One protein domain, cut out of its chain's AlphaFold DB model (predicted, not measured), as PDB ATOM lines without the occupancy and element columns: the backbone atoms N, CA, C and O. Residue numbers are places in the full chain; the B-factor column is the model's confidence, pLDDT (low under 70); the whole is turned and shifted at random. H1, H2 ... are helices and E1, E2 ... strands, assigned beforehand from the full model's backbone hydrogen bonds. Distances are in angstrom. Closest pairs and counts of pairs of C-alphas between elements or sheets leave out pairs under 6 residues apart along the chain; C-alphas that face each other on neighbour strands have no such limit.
ATOM      1  N   VAL A   3      79.970  97.870 100.907       87.12
ATOM      2  CA  VAL A   3      81.209  97.286 100.362       87.12
ATOM      3  C   VAL A   3      81.128  97.321  98.842       87.12
ATOM      4  O   VAL A   3      80.213  96.714  98.282       87.12
ATOM      5  N   VAL A   4      82.074  98.017  98.210       92.06
ATOM      6  CA  VAL A   4      82.253  98.079  96.750       92.06
ATOM      7  C   VAL A   4      83.661  97.603  96.393       92.06
ATOM      8  O   VAL A   4      84.609  97.846  97.139       92.06
ATOM      9  N   ALA A   5      83.812  96.939  95.256       92.81
ATOM     10  CA  ALA A   5      85.089  96.437  94.755       92.81
ATOM     11  C   ALA A   5      85.193  96.672  93.237       92.81
ATOM     12  O   ALA A   5      84.173  96.934  92.588       92.81
ATOM     13  N   PRO A   6      86.396  96.623  92.646       95.44
ATOM     14  CA  PRO A   6      86.544  96.715  91.200       95.44
ATOM     15  C   PRO A   6      85.933  95.509  90.485       95.44
ATOM     16  O   PRO A   6      85.685  94.456  91.071       95.44
ATOM     17  N   ARG A   7      85.725  95.647  89.178       95.12
ATOM     18  CA  ARG A   7      85.598  94.489  88.290       95.12
ATOM     19  C   ARG A   7      86.985  93.940  87.981       95.12
ATOM     20  O   ARG A   7      87.967  94.671  88.071       95.12
ATOM     21  N   VAL A   8      87.060  92.664  87.618       94.94
ATOM     22  CA  VAL A   8      88.326  92.004  87.292       94.94
ATOM     23  C   VAL A   8      88.246  91.425  85.888       94.94
ATOM     24  O   VAL A   8      87.368  90.611  85.610       94.94
ATOM     25  N   THR A   9      89.175  91.827  85.027       96.06
ATOM     26  CA  THR A   9      89.422  91.176  83.734       96.06
ATOM     27  C   THR A   9      90.642  90.281  83.875       96.06
ATOM     28  O   THR A   9      91.664  90.729  84.388       96.06
ATOM     29  N   VAL A  10      90.540  89.029  83.434       96.19
ATOM     30  CA  VAL A  10      91.640  88.061  83.462       96.19
ATOM     31  C   VAL A  10      92.032  87.721  82.032       96.19
ATOM     32  O   VAL A  10      91.163  87.378  81.239       96.19
ATOM     33  N   LEU A  11      93.327  87.805  81.742       96.62
ATOM     34  CA  LEU A  11      93.932  87.527  80.441       96.62
ATOM     35  C   LEU A  11      95.027  86.471  80.581       96.62
ATOM     36  O   LEU A  11      95.650  86.361  81.643       96.62
ATOM     37  N   ASN A  12      95.290  85.716  79.518       95.62
ATOM     38  CA  ASN A  12      96.305  84.656  79.518       95.62
ATOM     39  C   ASN A  12      97.500  85.061  78.646       95.62
ATOM     40  O   ASN A  12      97.316  85.503  77.520       95.62
ATOM     41  N   SER A  13      98.730  84.924  79.144       93.88
ATOM     42  CA  SER A  13      99.951  85.298  78.412       93.88
ATOM     43  C   SER A  13     101.097  84.354  78.771       93.88
ATOM     44  O   SER A  13     101.517  84.329  79.920       93.88
ATOM     45  N   GLU A  14     101.574  83.552  77.812       86.94
ATOM     46  CA  GLU A  14     102.760  82.674  77.927       86.94
ATOM     47  C   GLU A  14     102.935  81.972  79.295       86.94
ATOM     48  O   GLU A  14     103.966  82.076  79.956       86.94
ATOM     49  N   GLY A  15     101.907  81.245  79.751       90.44
ATOM     50  CA  GLY A  15     101.943  80.506  81.025       90.44
ATOM     51  C   GLY A  15     101.645  81.346  82.277       90.44
ATOM     52  O   GLY A  15     101.560  80.801  83.381       90.44
ATOM     53  N   TYR A  16     101.419  82.647  82.111       95.88
ATOM     54  CA  TYR A  16     100.942  83.566  83.135       95.88
ATOM     55  C   TYR A  16      99.469  83.922  82.942       95.88
ATOM     56  O   TYR A  16      98.910  83.864  81.845       95.88
ATOM     57  N   ARG A  17      98.850  84.349  84.041       96.44
ATOM     58  CA  ARG A  17      97.536  84.988  84.049       96.44
ATOM     59  C   ARG A  17      97.662  86.407  84.567       96.44
ATOM     60  O   ARG A  17      98.253  86.626  85.622       96.44
ATOM     61  N   ILE A  18      97.086  87.350  83.839       97.19
ATOM     62  CA  ILE A  18      97.115  88.777  84.147       97.19
ATOM     63  C   ILE A  18      95.714  89.179  84.571       97.19
ATOM     64  O   ILE A  18      94.793  89.152  83.761       97.19
ATOM     65  N   ALA A  19      95.541  89.526  85.839       97.00
ATOM     66  CA  ALA A  19      94.268  89.986  86.362       97.00
ATOM     67  C   ALA A  19      94.323  91.495  86.606       97.00
ATOM     68  O   ALA A  19      95.176  91.986  87.343       97.00
ATOM     69  N   ILE A  20      93.414  92.232  85.981       97.81
ATOM     70  CA  ILE A  20      93.359  93.691  86.015       97.81
ATOM     71  C   ILE A  20      92.110  94.084  86.788       97.81
ATOM     72  O   ILE A  20      91.000  93.772  86.358       97.81
ATOM     73  N   ALA A  21      92.283  94.770  87.913       97.69
ATOM     74  CA  ALA A  21      91.182  95.391  88.633       97.69
ATOM     75  C   ALA A  21      90.829  96.734  87.980       97.69
ATOM     76  O   ALA A  21      91.715  97.529  87.665       97.69
ATOM     77  N   HIS A  22      89.544  96.998  87.745       97.69
ATOM     78  CA  HIS A  22      89.123  98.167  86.984       97.69
ATOM     79  C   HIS A  22      87.708  98.671  87.286       97.69
ATOM     80  O   HIS A  22      86.877  97.997  87.897       97.69
ATOM     81  N   TYR A  23      87.431  99.884  86.803       96.31
ATOM     82  CA  TYR A  23      86.114 100.517  86.832       96.31
ATOM     83  C   TYR A  23      85.162  99.956  85.753       96.31
ATOM     84  O   TYR A  23      85.625  99.418  84.744       96.31
ATOM     85  N   PRO A  24      83.832 100.119  85.911       95.56
ATOM     86  CA  PRO A  24      83.149 100.671  87.084       95.56
ATOM     87  C   PRO A  24      83.234  99.730  88.294       95.56
ATOM     88  O   PRO A  24      83.312  98.512  88.132       95.56
ATOM     89  N   LEU A  25      83.200 100.304  89.500       94.50
ATOM     90  CA  LEU A  25      83.095  99.519  90.732       94.50
ATOM     91  C   LEU A  25      81.736  98.809  90.793       94.50
ATOM     92  O   LEU A  25      80.753  99.266  90.206       94.50
ATOM     93  N   THR A  26      81.684  97.708  91.529       91.62
ATOM     94  CA  THR A  26      80.487  96.901  91.757       91.62
ATOM     95  C   THR A  26      80.345  96.579  93.241       91.62
ATOM     96  O   THR A  26      81.334  96.446  93.960       91.62
ATOM     97  N   ASP A  27      79.113  96.468  93.722       89.75
ATOM     98  CA  ASP A  27      78.763  95.930  95.040       89.75
ATOM     99  C   ASP A  27      78.042  94.576  94.950       89.75
ATOM    100  O   ASP A  27      77.521  94.079  95.955       89.75
ATOM    101  N   GLU A  28      78.047  93.978  93.760       86.38
ATOM    102  CA  GLU A  28      77.430  92.697  93.429       86.38
ATOM    103  C   GLU A  28      78.480  91.602  93.192       86.38
ATOM    104  O   GLU A  28      79.604  91.872  92.768       86.38
ATOM    105  N   GLY A  29      78.088  90.345  93.422       83.38
ATOM    106  CA  GLY A  29      78.923  89.158  93.224       83.38
ATOM    107  C   GLY A  29      79.169  88.379  94.515       83.38
ATOM    108  O   GLY A  29      79.175  88.936  95.616       83.38
ATOM    109  N   ASP A  30      79.385  87.070  94.381       82.94
ATOM    110  CA  ASP A  30      79.476  86.158  95.527       82.94
ATOM    111  C   ASP A  30      80.610  86.511  96.489       82.94
ATOM    112  O   ASP A  30      80.410  86.484  97.702       82.94
ATOM    113  N   GLN A  31      81.772  86.907  95.965       79.81
ATOM    114  CA  GLN A  31      82.915  87.293  96.795       79.81
ATOM    115  C   GLN A  31      82.644  88.579  97.583       79.81
ATOM    116  O   GLN A  31      82.926  88.643  98.777       79.81
ATOM    117  N   ILE A  32      82.028  89.588  96.957       83.88
ATOM    118  CA  ILE A  32      81.683  90.850  97.630       83.88
ATOM    119  C   ILE A  32      80.630  90.607  98.712       83.88
ATOM    120  O   ILE A  32      80.748  91.142  99.817       83.88
ATOM    121  N   ARG A  33      79.630  89.763  98.424       85.25
ATOM    122  CA  ARG A  33      78.627  89.333  99.403       85.25
ATOM    123  C   ARG A  33      79.279  88.622 100.591       85.25
ATOM    124  O   ARG A  33      79.040  89.027 101.723       85.25
ATOM    125  N   ARG A  34      80.157  87.643 100.348       81.50
ATOM    126  CA  ARG A  34      80.875  86.919 101.412       81.50
ATOM    127  C   ARG A  34      81.744  87.839 102.264       81.50
ATOM    128  O   ARG A  34      81.714  87.732 103.488       81.50
ATOM    129  N   ILE A  35      82.490  88.763 101.654       80.12
ATOM    130  CA  ILE A  35      83.309  89.732 102.398       80.12
ATOM    131  C   ILE A  35      82.417  90.645 103.243       80.12
ATOM    132  O   ILE A  35      82.744  90.924 104.390       80.12
ATOM    133  N   ARG A  36      81.265  91.073 102.715       83.06
ATOM    134  CA  ARG A  36      80.291  91.883 103.460       83.06
ATOM    135  C   ARG A  36      79.683  91.130 104.646       83.06
ATOM    136  O   ARG A  36      79.473  91.736 105.689       83.06
ATOM    137  N   GLU A  37      79.389  89.843 104.483       83.88
ATOM    138  CA  GLU A  37      78.780  89.001 105.521       83.88
ATOM    139  C   GLU A  37      79.778  88.596 106.609       83.88
ATOM    140  O   GLU A  37      79.444  88.599 107.791       83.88
ATOM    141  N   THR A  38      81.001  88.239 106.217       80.12
ATOM    142  CA  THR A  38      81.999  87.675 107.138       80.12
ATOM    143  C   THR A  38      82.969  88.711 107.680       80.12
ATOM    144  O   THR A  38      83.531  88.503 108.750       80.12
ATOM    145  N   MET A  39      83.201  89.805 106.947       69.94
ATOM    146  CA  MET A  39      84.294  90.755 107.187       69.94
ATOM    147  C   MET A  39      85.686  90.095 107.197       69.94
ATOM    148  O   MET A  39      86.645  90.668 107.711       69.94
ATOM    149  N   LEU A  40      85.814  88.894 106.620       70.62
ATOM    150  CA  LEU A  40      87.048  88.115 106.594       70.62
ATOM    151  C   LEU A  40      87.579  87.995 105.168       70.62
ATOM    152  O   LEU A  40      86.924  87.459 104.282       70.62
ATOM    153  N   LEU A  41      88.830  88.410 104.963       64.44
ATOM    154  CA  LEU A  41      89.529  88.239 103.683       64.44
ATOM    155  C   LEU A  41      89.851  86.764 103.383       64.44
ATOM    156  O   LEU A  41      90.024  86.384 102.228       64.44
ATOM    157  N   SER A  42      89.900  85.922 104.422       66.56
ATOM    158  CA  SER A  42      90.146  84.481 104.312       66.56
ATOM    159  C   SER A  42      88.987  83.702 103.688       66.56
ATOM    160  O   SER A  42      89.150  82.520 103.409       66.56
ATOM    161  N   SER A  43      87.823  84.325 103.463       64.62
ATOM    162  CA  SER A  43      86.689  83.680 102.786       64.62
ATOM    163  C   SER A  43      86.871  83.565 101.270       64.62
ATOM    164  O   SER A  43      85.989  83.037 100.586       64.62
ATOM    165  N   CYS A  44      87.967  84.104 100.730       67.06
ATOM    166  CA  CYS A  44      88.267  83.986  99.321       67.06
ATOM    167  C   CYS A  44      88.928  82.644  98.982       67.06
ATOM    168  O   CYS A  44      90.095  82.411  99.293       67.06
ATOM    169  N   GLU A  45      88.193  81.811  98.252       71.06
ATOM    170  CA  GLU A  45      88.652  80.502  97.776       71.06
ATOM    171  C   GLU A  45      89.423  80.577  96.442       71.06
ATOM    172  O   GLU A  45      90.186  79.668  96.124       71.06
ATOM    173  N   GLU A  46      89.278  81.670  95.678       82.69
ATOM    174  CA  GLU A  46      89.881  81.848  94.348       82.69
ATOM    175  C   GLU A  46      90.862  83.038  94.303       82.69
ATOM    176  O   GLU A  46      90.460  84.178  94.036       82.69
ATOM    177  N   PRO A  47      92.175  82.801  94.507       82.44
ATOM    178  CA  PRO A  47      93.181  83.866  94.566       82.44
ATOM    179  C   PRO A  47      93.206  84.774  93.332       82.44
ATOM    180  O   PRO A  47      93.411  85.979  93.464       82.44
ATOM    181  N   LEU A  48      92.962  84.194  92.151       86.00
ATOM    182  CA  LEU A  48      92.994  84.880  90.857       86.00
ATOM    183  C   LEU A  48      92.007  86.051  90.784       86.00
ATOM    184  O   LEU A  48      92.307  87.066  90.166       86.00
ATOM    185  N   LEU A  49      90.848  85.917  91.431       85.44
ATOM    186  CA  LEU A  49      89.835  86.967  91.473       85.44
ATOM    187  C   LEU A  49      90.013  87.863  92.691       85.44
ATOM    188  O   LEU A  49      89.913  89.083  92.586       85.44
ATOM    189  N   CYS A  50      90.311  87.293  93.855       87.56
ATOM    190  CA  CYS A  50      90.281  88.092  95.072       87.56
ATOM    191  C   CYS A  50      91.466  89.011  95.260       87.56
ATOM    192  O   CYS A  50      91.278  90.089  95.803       87.56
ATOM    193  N   TYR A  51      92.669  88.630  94.841       90.25
ATOM    194  CA  TYR A  51      93.812  89.533  94.980       90.25
ATOM    195  C   TYR A  51      93.552  90.867  94.255       90.25
ATOM    196  O   TYR A  51      93.651  91.906  94.905       90.25
ATOM    197  N   PRO A  52      93.122  90.865  92.978       93.19
ATOM    198  CA  PRO A  52      92.702  92.089  92.301       93.19
ATOM    199  C   PRO A  52      91.503  92.775  92.964       93.19
ATOM    200  O   PRO A  52      91.499  93.995  93.079       93.19
ATOM    201  N   LEU A  53      90.495  92.027  93.436       91.94
ATOM    202  CA  LEU A  53      89.342  92.627  94.126       91.94
ATOM    203  C   LEU A  53      89.750  93.376  95.395       91.94
ATOM    204  O   LEU A  53      89.213  94.442  95.675       91.94
ATOM    205  N   LEU A  54      90.669  92.807  96.172       90.38
ATOM    206  CA  LEU A  54      91.071  93.324  97.472       90.38
ATOM    207  C   LEU A  54      92.085  94.449  97.352       90.38
ATOM    208  O   LEU A  54      91.915  95.479  97.995       90.38
ATOM    209  N   TYR A  55      93.113  94.249  96.531       91.88
ATOM    210  CA  TYR A  55      94.269  95.139  96.466       91.88
ATOM    211  C   TYR A  55      94.268  96.044  95.238       91.88
ATOM    212  O   TYR A  55      95.101  96.940  95.144       91.88
ATOM    213  N   GLY A  56      93.382  95.808  94.273       95.69
ATOM    214  CA  GLY A  56      93.401  96.532  93.014       95.69
ATOM    215  C   GLY A  56      94.680  96.295  92.205       95.69
ATOM    216  O   GLY A  56      95.526  95.452  92.523       95.69
ATOM    217  N   GLY A  57      94.825  97.097  91.160       97.00
ATOM    218  CA  GLY A  57      95.975  97.147  90.278       97.00
ATOM    219  C   GLY A  57      95.976  96.019  89.259       97.00
ATOM    220  O   GLY A  57      94.933  95.479  88.876       97.00
ATOM    221  N   ILE A  58      97.179  95.687  88.809       97.88
ATOM    222  CA  ILE A  58      97.438  94.605  87.867       97.88
ATOM    223  C   ILE A  58      98.192  93.524  88.623       97.88
ATOM    224  O   ILE A  58      99.238  93.791  89.209       97.88
ATOM    225  N   VAL A  59      97.664  92.306  88.623       97.50
ATOM    226  CA  VAL A  59      98.245  91.172  89.339       97.50
ATOM    227  C   VAL A  59      98.636  90.100  88.337       97.50
ATOM    228  O   VAL A  59      97.815  89.653  87.537       97.50
ATOM    229  N   VAL A  60      99.895  89.675  88.394       97.00
ATOM    230  CA  VAL A  60     100.434  88.604  87.555       97.00
ATOM    231  C   VAL A  60     100.497  87.329  88.378       97.00
ATOM    232  O   VAL A  60     101.031  87.304  89.493       97.00
ATOM    233  N   PHE A  61      99.963  86.253  87.814       96.12
ATOM    234  CA  PHE A  61      99.936  84.931  88.416       96.12
ATOM    235  C   PHE A  61     100.701  83.935  87.562       96.12
ATOM    236  O   PHE A  61     100.578  83.929  86.341       96.12
ATOM    237  N   HIS A  62     101.410  83.031  88.230       93.75
ATOM    238  CA  HIS A  62     101.919  81.803  87.635       93.75
ATOM    239  C   HIS A  62     101.162  80.627  88.267       93.75
ATOM    240  O   HIS A  62     101.266  80.370  89.473       93.75
ATOM    241  N   GLY A  63     100.309  79.965  87.479       87.56
ATOM    242  CA  GLY A  63      99.289  79.052  88.005       87.56
ATOM    243  C   GLY A  63      98.281  79.783  88.905       87.56
ATOM    244  O   GLY A  63      97.603  80.706  88.462       87.56
ATOM    245  N   HIS A  64      98.188  79.383  90.178       84.94
ATOM    246  CA  HIS A  64      97.324  80.026  91.188       84.94
ATOM    247  C   HIS A  64      98.071  80.985  92.124       84.94
ATOM    248  O   HIS A  64      97.460  81.590  93.006       84.94
ATOM    249  N   LYS A  65      99.392  81.122  91.968       90.25
ATOM    250  CA  LYS A  65     100.222  81.942  92.850       90.25
ATOM    251  C   LYS A  65     100.409  83.329  92.247       90.25
ATOM    252  O   LYS A  65     100.947  83.441  91.148       90.25
ATOM    253  N   ALA A  66     100.016  84.367  92.984       93.31
ATOM    254  CA  ALA A  66     100.385  85.739  92.654       93.31
ATOM    255  C   ALA A  66     101.909  85.881  92.782       93.31
ATOM    256  O   ALA A  66     102.480  85.563  93.829       93.31
ATOM    257  N   VAL A  67     102.565  86.304  91.704       95.81
ATOM    258  CA  VAL A  67     104.023  86.494  91.661       95.81
ATOM    259  C   VAL A  67     104.411  87.967  91.653       95.81
ATOM    260  O   VAL A  67     105.515  88.294  92.074       95.81
ATOM    261  N   TRP A  68     103.502  88.848  91.231       96.94
ATOM    262  CA  TRP A  68     103.728  90.289  91.188       96.94
ATOM    263  C   TRP A  68     102.396  91.056  91.212       96.94
ATOM    264  O   TRP A  68     101.372  90.554  90.740       96.94
ATOM    265  N   ARG A  69     102.419  92.272  91.768       96.75
ATOM    266  CA  ARG A  69     101.336  93.262  91.705       96.75
ATOM    267  C   ARG A  69     101.944  94.621  91.376       96.75
ATOM    268  O   ARG A  69     102.821  95.059  92.114       96.75
ATOM    269  N   GLY A  70     101.404  95.287  90.362       96.44
ATOM    270  CA  GLY A  70     101.732  96.665  90.007       96.44
ATOM    271  C   GLY A  70     100.562  97.618  90.238       96.44
ATOM    272  O   GLY A  70      99.405  97.303  89.930       96.44
ATOM    273  N   GLU A  71     100.868  98.799  90.766       95.00
ATOM    274  CA  GLU A  71      99.923  99.906  90.917       95.00
ATOM    275  C   GLU A  71     100.007 100.804  89.684       95.00
ATOM    276  O   GLU A  71     100.922 101.610  89.549       95.00
ATOM    277  N   TYR A  72      99.062 100.635  88.756       96.00
ATOM    278  CA  TYR A  72      99.026 101.419  87.525       96.00
ATOM    279  C   TYR A  72      97.915 102.470  87.560       96.00
ATOM    280  O   TYR A  72      96.732 102.137  87.430       96.00
ATOM    281  N   ASP A  73      98.291 103.745  87.666       95.62
ATOM    282  CA  ASP A  73      97.349 104.861  87.557       95.62
ATOM    283  C   ASP A  73      97.110 105.242  86.091       95.62
ATOM    284  O   ASP A  73      97.630 106.222  85.561       95.62
ATOM    285  N   GLY A  74      96.281 104.459  85.410       96.19
ATOM    286  CA  GLY A  74      96.015 104.683  83.995       96.19
ATOM    287  C   GLY A  74      94.812 103.907  83.505       96.19
ATOM    288  O   GLY A  74      93.882 103.618  84.260       96.19
ATOM    289  N   TYR A  75      94.817 103.611  82.217       97.88
ATOM    290  CA  TYR A  75      93.744 102.930  81.519       97.88
ATOM    291  C   TYR A  75      94.295 101.719  80.781       97.88
ATOM    292  O   TYR A  75      95.472 101.694  80.419       97.88
ATOM    293  N   PHE A  76      93.432 100.747  80.510       97.38
ATOM    294  CA  PHE A  76      93.758  99.615  79.659       97.38
ATOM    295  C   PHE A  76      92.736  99.423  78.538       97.38
ATOM    296  O   PHE A  76      91.574  99.830  78.643       97.38
ATOM    297  N   LYS A  77      93.186  98.772  77.469       96.31
ATOM    298  CA  LYS A  77      92.349  98.188  76.418       96.31
ATOM    299  C   LYS A  77      93.006  96.927  75.870       96.31
ATOM    300  O   LYS A  77      94.199  96.715  76.077       96.31
ATOM    301  N   ILE A  78      92.219  96.131  75.161       96.06
ATOM    302  CA  ILE A  78      92.679  94.955  74.425       96.06
ATOM    303  C   ILE A  78      92.412  95.240  72.947       96.06
ATOM    304  O   ILE A  78      91.282  95.576  72.589       96.06
ATOM    305  N   ASP A  79      93.448  95.187  72.115       93.38
ATOM    306  CA  ASP A  79      93.359  95.424  70.670       93.38
ATOM    307  C   ASP A  79      94.338  94.542  69.879       93.38
ATOM    308  O   ASP A  79      95.093  93.771  70.454       93.38
ATOM    309  N   GLU A  80      94.325  94.618  68.547       88.94
ATOM    310  CA  GLU A  80      95.227  93.840  67.676       88.94
ATOM    311  C   GLU A  80      96.557  94.572  67.380       88.94
ATOM    312  O   GLU A  80      97.194  94.353  66.348       88.94
ATOM    313  N   GLY A  81      96.983  95.490  68.255       86.44
ATOM    314  CA  GLY A  81      98.186  96.294  68.046       86.44
ATOM    315  C   GLY A  81      99.495  95.492  68.136       86.44
ATOM    316  O   GLY A  81      99.555  94.465  68.817       86.44
ATOM    317  N   PRO A  82     100.586  95.960  67.496       90.19
ATOM    318  CA  PRO A  82     101.902  95.362  67.677       90.19
ATOM    319  C   PRO A  82     102.396  95.572  69.115       90.19
ATOM    320  O   PRO A  82     102.249  96.654  69.686       90.19
ATOM    321  N   CYS A  83     103.013  94.540  69.684       94.50
ATOM    322  CA  CYS A  83     103.673  94.601  70.980       94.50
ATOM    323  C   CYS A  83     104.874  93.656  71.015       94.50
ATOM    324  O   CYS A  83     104.739  92.464  70.717       94.50
ATOM    325  N   ASP A  84     106.025  94.197  71.402       91.25
ATOM    326  CA  ASP A  84     107.301  93.476  71.475       91.25
ATOM    327  C   ASP A  84     107.791  93.293  72.922       91.25
ATOM    328  O   ASP A  84     108.855  92.729  73.150       91.25
ATOM    329  N   SER A  85     107.020  93.775  73.903       94.38
ATOM    330  CA  SER A  85     107.339  93.645  75.323       94.38
ATOM    331  C   SER A  85     107.069  92.226  75.816       94.38
ATOM    332  O   SER A  85     105.975  91.691  75.620       94.38
ATOM    333  N   ASP A  86     108.056  91.644  76.493       95.81
ATOM    334  CA  ASP A  86     107.866  90.440  77.298       95.81
ATOM    335  C   ASP A  86     107.243  90.778  78.667       95.81
ATOM    336  O   ASP A  86     107.015  91.944  79.010       95.81
ATOM    337  N   ILE A  87     106.962  89.749  79.470       95.94
ATOM    338  CA  ILE A  87     106.337  89.925  80.787       95.94
ATOM    339  C   ILE A  87     107.200  90.748  81.758       95.94
ATOM    340  O   ILE A  87     106.657  91.497  82.567       95.94
ATOM    341  N   LEU A  88     108.533  90.644  81.691       96.62
ATOM    342  CA  LEU A  88     109.439  91.359  82.594       96.62
ATOM    343  C   LEU A  88     109.508  92.846  82.232       96.62
ATOM    344  O   LEU A  88     109.433  93.696  83.121       96.62
ATOM    345  N   ASP A  89     109.609  93.163  80.940       97.19
ATOM    346  CA  ASP A  89     109.550  94.533  80.428       97.19
ATOM    347  C   ASP A  89     108.191  95.173  80.734       97.19
ATOM    348  O   ASP A  89     108.135  96.305  81.218       97.19
ATOM    349  N   PHE A  90     107.097  94.425  80.547       97.50
ATOM    350  CA  PHE A  90     105.754  94.865  80.924       97.50
ATOM    351  C   PHE A  90     105.669  95.240  82.411       97.50
ATOM    352  O   PHE A  90     105.284  96.364  82.728       97.50
ATOM    353  N   MET A  91     106.075  94.344  83.322       97.44
ATOM    354  CA  MET A  91     106.049  94.613  84.769       97.44
ATOM    355  C   MET A  91     106.917  95.823  85.142       97.44
ATOM    356  O   MET A  91     106.469  96.711  85.864       97.44
ATOM    357  N   SER A  92     108.126  95.914  84.580       97.75
ATOM    358  CA  SER A  92     109.051  97.033  84.808       97.75
ATOM    359  C   SER A  92     108.493  98.386  84.353       97.75
ATOM    360  O   SER A  92     108.718  99.409  85.004       97.75
ATOM    361  N   LYS A  93     107.775  98.428  83.224       97.38
ATOM    362  CA  LYS A  93     107.112  99.649  82.742       97.38
ATOM    363  C   LYS A  93     105.933 100.036  83.625       97.38
ATOM    364  O   LYS A  93     105.789 101.213  83.947       97.38
ATOM    365  N   VAL A  94     105.139  99.058  84.068       97.06
ATOM    366  CA  VAL A  94     104.031  99.309  84.998       97.06
ATOM    367  C   VAL A  94     104.532  99.908  86.310       97.06
ATOM    368  O   VAL A  94     103.982 100.917  86.741       97.06
ATOM    369  N   ASP A  95     105.601  99.365  86.898       96.44
ATOM    370  CA  ASP A  95     106.180  99.879  88.150       96.44
ATOM    371  C   ASP A  95     106.706 101.321  88.019       96.44
ATOM    372  O   ASP A  95     106.771 102.065  88.998       96.44
ATOM    373  N   ARG A  96     107.055 101.745  86.798       96.50
ATOM    374  CA  ARG A  96     107.466 103.120  86.478       96.50
ATOM    375  C   ARG A  96     106.305 104.036  86.080       96.50
ATOM    376  O   ARG A  96     106.530 105.220  85.842       96.50
ATOM    377  N   GLY A  97     105.080 103.512  85.997       94.94
ATOM    378  CA  GLY A  97     103.910 104.251  85.520       94.94
ATOM    379  C   GLY A  97     103.978 104.612  84.033       94.94
ATOM    380  O   GLY A  97     103.334 105.566  83.598       94.94
ATOM    381  N   GLU A  98     104.772 103.882  83.249       96.19
ATOM    382  CA  GLU A  98     104.943 104.110  81.815       96.19
ATOM    383  C   GLU A  98     103.847 103.399  81.004       96.19
ATOM    384  O   GLU A  98     103.222 102.437  81.456       96.19
ATOM    385  N   ASP A  99     103.613 103.858  79.773       95.69
ATOM    386  CA  ASP A  99     102.807 103.103  78.814       95.69
ATOM    387  C   ASP A  99     103.455 101.727  78.580       95.69
ATOM    388  O   ASP A  99     104.656 101.618  78.314       95.69
ATOM    389  N   ALA A 100     102.651 100.670  78.647       96.69
ATOM    390  CA  ALA A 100     103.122  99.297  78.524       96.69
ATOM    391  C   ALA A 100     102.193  98.491  77.621       96.69
ATOM    392  O   ALA A 100     101.027  98.839  77.432       96.69
ATOM    393  N   CYS A 101     102.693  97.394  77.066       96.88
ATOM    394  CA  CYS A 101     101.863  96.442  76.348       96.88
ATOM    395  C   CYS A 101     102.291  95.014  76.673       96.88
ATOM    396  O   CYS A 101     103.421  94.792  77.102       96.88
ATOM    397  N   LEU A 102     101.391  94.059  76.469       97.44
ATOM    398  CA  LEU A 102     101.682  92.638  76.595       97.44
ATOM    399  C   LEU A 102     100.791  91.845  75.638       97.44
ATOM    400  O   LEU A 102      99.587  92.093  75.567       97.44
ATOM    401  N   LYS A 103     101.363  90.878  74.917       96.75
ATOM    402  CA  LYS A 103     100.573  89.940  74.110       96.75
ATOM    403  C   LYS A 103      99.868  88.934  75.015       96.75
ATOM    404  O   LYS A 103     100.505  88.299  75.856       96.75
ATOM    405  N   THR A 104      98.569  88.775  74.823       96.25
ATOM    406  CA  THR A 104      97.718  87.802  75.510       96.25
ATOM    407  C   THR A 104      96.970  86.950  74.480       96.25
ATOM    408  O   THR A 104      96.995  87.237  73.282       96.25
ATOM    409  N   GLU A 105      96.320  85.876  74.922       95.44
ATOM    410  CA  GLU A 105      95.491  85.023  74.059       95.44
ATOM    411  C   GLU A 105      94.287  85.785  73.473       95.44
ATOM    412  O   GLU A 105      93.817  85.473  72.383       95.44
ATOM    413  N   GLU A 106      93.807  86.803  74.186       95.12
ATOM    414  CA  GLU A 106      92.666  87.644  73.819       95.12
ATOM    415  C   GLU A 106      93.045  88.829  72.909       95.12
ATOM    416  O   GLU A 106      92.159  89.497  72.376       95.12
ATOM    417  N   GLY A 107      94.342  89.108  72.741       95.69
ATOM    418  CA  GLY A 107      94.869  90.221  71.949       95.69
ATOM    419  C   GLY A 107      96.066  90.897  72.616       95.69
ATOM    420  O   GLY A 107      96.723  90.344  73.492       95.69
ATOM    421  N   THR A 108      96.369  92.123  72.221       97.06
ATOM    422  CA  THR A 108      97.396  92.947  72.859       97.06
ATOM    423  C   THR A 108      96.764  93.773  73.972       97.06
ATOM    424  O   THR A 108      96.006  94.714  73.724       97.06
ATOM    425  N   LEU A 109      97.115  93.457  75.219       97.44
ATOM    426  CA  LEU A 109      96.858  94.328  76.358       97.44
ATOM    427  C   LEU A 109      97.705  95.590  76.196       97.44
ATOM    428  O   LEU A 109      98.927  95.509  76.159       97.44
ATOM    429  N   SER A 110      97.066  96.755  76.147       96.50
ATOM    430  CA  SER A 110      97.729  98.059  76.109       96.50
ATOM    431  C   SER A 110      97.369  98.872  77.344       96.50
ATOM    432  O   SER A 110      96.193  99.157  77.571       96.50
ATOM    433  N   LEU A 111      98.381  99.297  78.095       96.81
ATOM    434  CA  LEU A 111      98.285 100.219  79.219       96.81
ATOM    435  C   LEU A 111      98.711 101.616  78.786       96.81
ATOM    436  O   LEU A 111      99.772 101.792  78.184       96.81
ATOM    437  N   ARG A 112      97.860 102.598  79.072       96.00
ATOM    438  CA  ARG A 112      98.063 103.996  78.691       96.00
ATOM    439  C   ARG A 112      97.779 104.923  79.859       96.00
ATOM    440  O   ARG A 112      96.740 104.789  80.510       96.00
ATOM    441  N   ALA A 113      98.615 105.942  80.045       93.94
ATOM    442  CA  ALA A 113      98.348 106.988  81.035       93.94
ATOM    443  C   ALA A 113      97.024 107.728  80.747       93.94
ATOM    444  O   ALA A 113      96.274 108.079  81.660       93.94
ATOM    445  N   LYS A 114      96.709 107.944  79.461       90.94
ATOM    446  CA  LYS A 114      95.452 108.541  78.980       90.94
ATOM    447  C   LYS A 114      95.000 107.865  77.690       90.94
ATOM    448  O   LYS A 114      95.823 107.587  76.821       90.94
ATOM    449  N   CYS A 115      93.700 107.623  77.559       88.25
ATOM    450  CA  CYS A 115      93.115 107.021  76.364       88.25
ATOM    451  C   CYS A 115      91.606 107.295  76.290       88.25
ATOM    452  O   CYS A 115      90.908 107.173  77.299       88.25
ATOM    453  N   ASP A 116      91.110 107.593  75.088       80.38
ATOM    454  CA  ASP A 116      89.676 107.671  74.804       80.38
ATOM    455  C   ASP A 116      89.082 106.262  74.654       80.38
ATOM    456  O   ASP A 116      89.652 105.401  73.986       80.38
ATOM    457  N   SER A 117      87.923 106.019  75.273       87.31
ATOM    458  CA  SER A 117      87.214 104.723  75.251       87.31
ATOM    459  C   SER A 117      87.976 103.533  75.863       87.31
ATOM    460  O   SER A 117      87.595 102.384  75.641       87.31
ATOM    461  N   CYS A 118      89.020 103.779  76.662       94.56
ATOM    462  CA  CYS A 118      89.672 102.747  77.470       94.56
ATOM    463  C   CYS A 118      89.017 102.584  78.852       94.56
ATOM    464  O   CYS A 118      88.308 103.464  79.349       94.56
ATOM    465  N   ILE A 119      89.308 101.466  79.516       97.19
ATOM    466  CA  ILE A 119      88.792 101.151  80.848       97.19
ATOM    467  C   ILE A 119      89.806 101.608  81.903       97.19
ATOM    468  O   ILE A 119      90.988 101.280  81.822       97.19
ATOM    469  N   LYS A 120      89.359 102.374  82.903       97.25
ATOM    470  CA  LYS A 120      90.225 102.873  83.983       97.25
ATOM    471  C   LYS A 120      90.644 101.729  84.910       97.25
ATOM    472  O   LYS A 120      89.776 101.045  85.453       97.25
ATOM    473  N   VAL A 121      91.949 101.573  85.129       97.81
ATOM    474  CA  VAL A 121      92.502 100.637  86.119       97.81
ATOM    475  C   VAL A 121      92.206 101.152  87.526       97.81
ATOM    476  O   VAL A 121      92.311 102.347  87.805       97.81
ATOM    477  N   ASP A 122      91.811 100.245  88.408       97.50
ATOM    478  CA  ASP A 122      91.546 100.529  89.808       97.50
ATOM    479  C   ASP A 122      92.709 100.054  90.675       97.50
ATOM    480  O   ASP A 122      92.781  98.881  91.008       97.50
ATOM    481  N   GLN A 123      93.608 100.951  91.075       94.94
ATOM    482  CA  GLN A 123      94.789 100.603  91.882       94.94
ATOM    483  C   GLN A 123      94.508 100.373  93.378       94.94
ATOM    484  O   GLN A 123      95.403  99.967  94.113       94.94
ATOM    485  N   VAL A 124      93.281 100.651  93.831       93.94
ATOM    486  CA  VAL A 124      92.921 100.644  95.259       93.94
ATOM    487  C   VAL A 124      92.302  99.316  95.686       93.94
ATOM    488  O   VAL A 124      92.621  98.820  96.762       93.94
ATOM    489  N   GLY A 125      91.411  98.740  94.873       93.00
ATOM    490  CA  GLY A 125      90.685  97.527  95.231       93.00
ATOM    491  C   GLY A 125      89.446  97.796  96.086       93.00
ATOM    492  O   GLY A 125      88.649  98.707  95.827       93.00
ATOM    493  N   LEU A 126      89.242  96.954  97.095       91.75
ATOM    494  CA  LEU A 126      88.022  96.935  97.890       91.75
ATOM    495  C   LEU A 126      87.910  98.190  98.757       91.75
ATOM    496  O   LEU A 126      88.864  98.623  99.399       91.75
ATOM    497  N   ARG A 127      86.706  98.759  98.818       90.75
ATOM    498  CA  ARG A 127      86.394  99.940  99.624       90.75
ATOM    499  C   ARG A 127      85.203  99.655 100.523       90.75
ATOM    500  O   ARG A 127      84.178  99.128 100.084       90.75
ATOM    501  N   MET A 128      85.334 100.067 101.779       86.56
ATOM    502  CA  MET A 128      84.242 100.108 102.743       86.56
ATOM    503  C   MET A 128      83.799 101.559 102.901       86.56
ATOM    504  O   MET A 128      84.566 102.404 103.352       86.56
ATOM    505  N   ILE A 129      82.568 101.849 102.496       82.94
ATOM    506  CA  ILE A 129      81.959 103.172 102.601       82.94
ATOM    507  C   ILE A 129      81.139 103.190 103.889       82.94
ATOM    508  O   ILE A 129      80.216 102.385 104.066       82.94
ATOM    509  N   VAL A 130      81.522 104.068 104.811       78.38
ATOM    510  CA  VAL A 130      80.786 104.339 106.046       78.38
ATOM    511  C   VAL A 130      79.916 105.562 105.776       78.38
ATOM    512  O   VAL A 130      80.456 106.637 105.534       78.38
TER     513      VAL A 130
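What this domain is: This is residues 3 to 130 of the 131 residues of an uncharacterized protein of Metallosphaera hakonensis JCM 8857 = DSM 7519 (UniProt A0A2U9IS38). A strongly twisted five-stranded sheet, E4-E3-E2-E1-E8, curls like part of a barrel round the short helix H2, and a smaller sheet, E5-E7-E6, lies partly face to face with it, the strands crossed at 47 degrees. H3 packs on E6 and E4 at the side of this partial sandwich, and H1 sits at the end away from the smaller sheet, by the first residues of E1. The printed part has 128 residues, with three named helices and eight named strands in the order E1 E2 H1 H2 E3 E4 E5 H3 E6 E7 E8; both sheets are antiparallel and the class is mixed, helices and strands. The whole is compact, with a radius of gyration of the C-alphas of 14.4 A and spans of 45 by 32 by 24 A.

How they stand to each other: E1, residues 3 to 13, and E2, residues 16 to 26, form a hairpin, with N 9 and O 20 3.0 A apart, within hydrogen-bond range; E2 bends by 82 degrees at residue 23. H1, residues 30 to 38, is on this sheet, its closest C-alphas to E1 being those of Arg 36 and Val 3, 6.3 A apart. The sheet curls round H2, residues 47 to 55; the closest C-alphas of H2 and E2 are those of Pro 52 and Ala 21, 5.2 A apart. E3, residues 58 to 62, is the antiparallel neighbour of E2, with N 19 and O 59 at 2.8 A, and forms a hairpin with E4, residues 65 to 70, with N 60 and O 68 at 2.9 A. In the second sheet E7, residues 107 to 112, has E5, residues 75 to 79, and E6, residues 100 to 104, as antiparallel neighbours, with N 77 and O 110 at 3.0 A and N 102 and O 109 at 2.9 A; E6 and E7 are a hairpin. H3, residues 87 to 95, is on both sheets, its closest C-alphas to E6 being those of Phe 90 and Ala 100, 5.7 A apart. E8, residues 127 to 129, is an edge strand beside E1, with N 127 and O 4 at 2.8 A. Every O i to N i+4 pair is within hydrogen-bond range in H1 and H3, and 4 of 5 in H2.

Where its parts are: E1 begins at C-alpha 3, (81.209, 97.286, 100.362), and is 31.3 A long; E2 measures 25.9 A. E8 ends at C-alpha 129, (81.959, 103.172, 102.601).

The domain as a whole: The printed part has no cut. The C-alphas farthest apart, those of Asp 84 and Val 130, are 44.9 A apart. The link E7 to E8 is long, 14 residues. Residues 39 and 41 to 44 have pLDDT under 70.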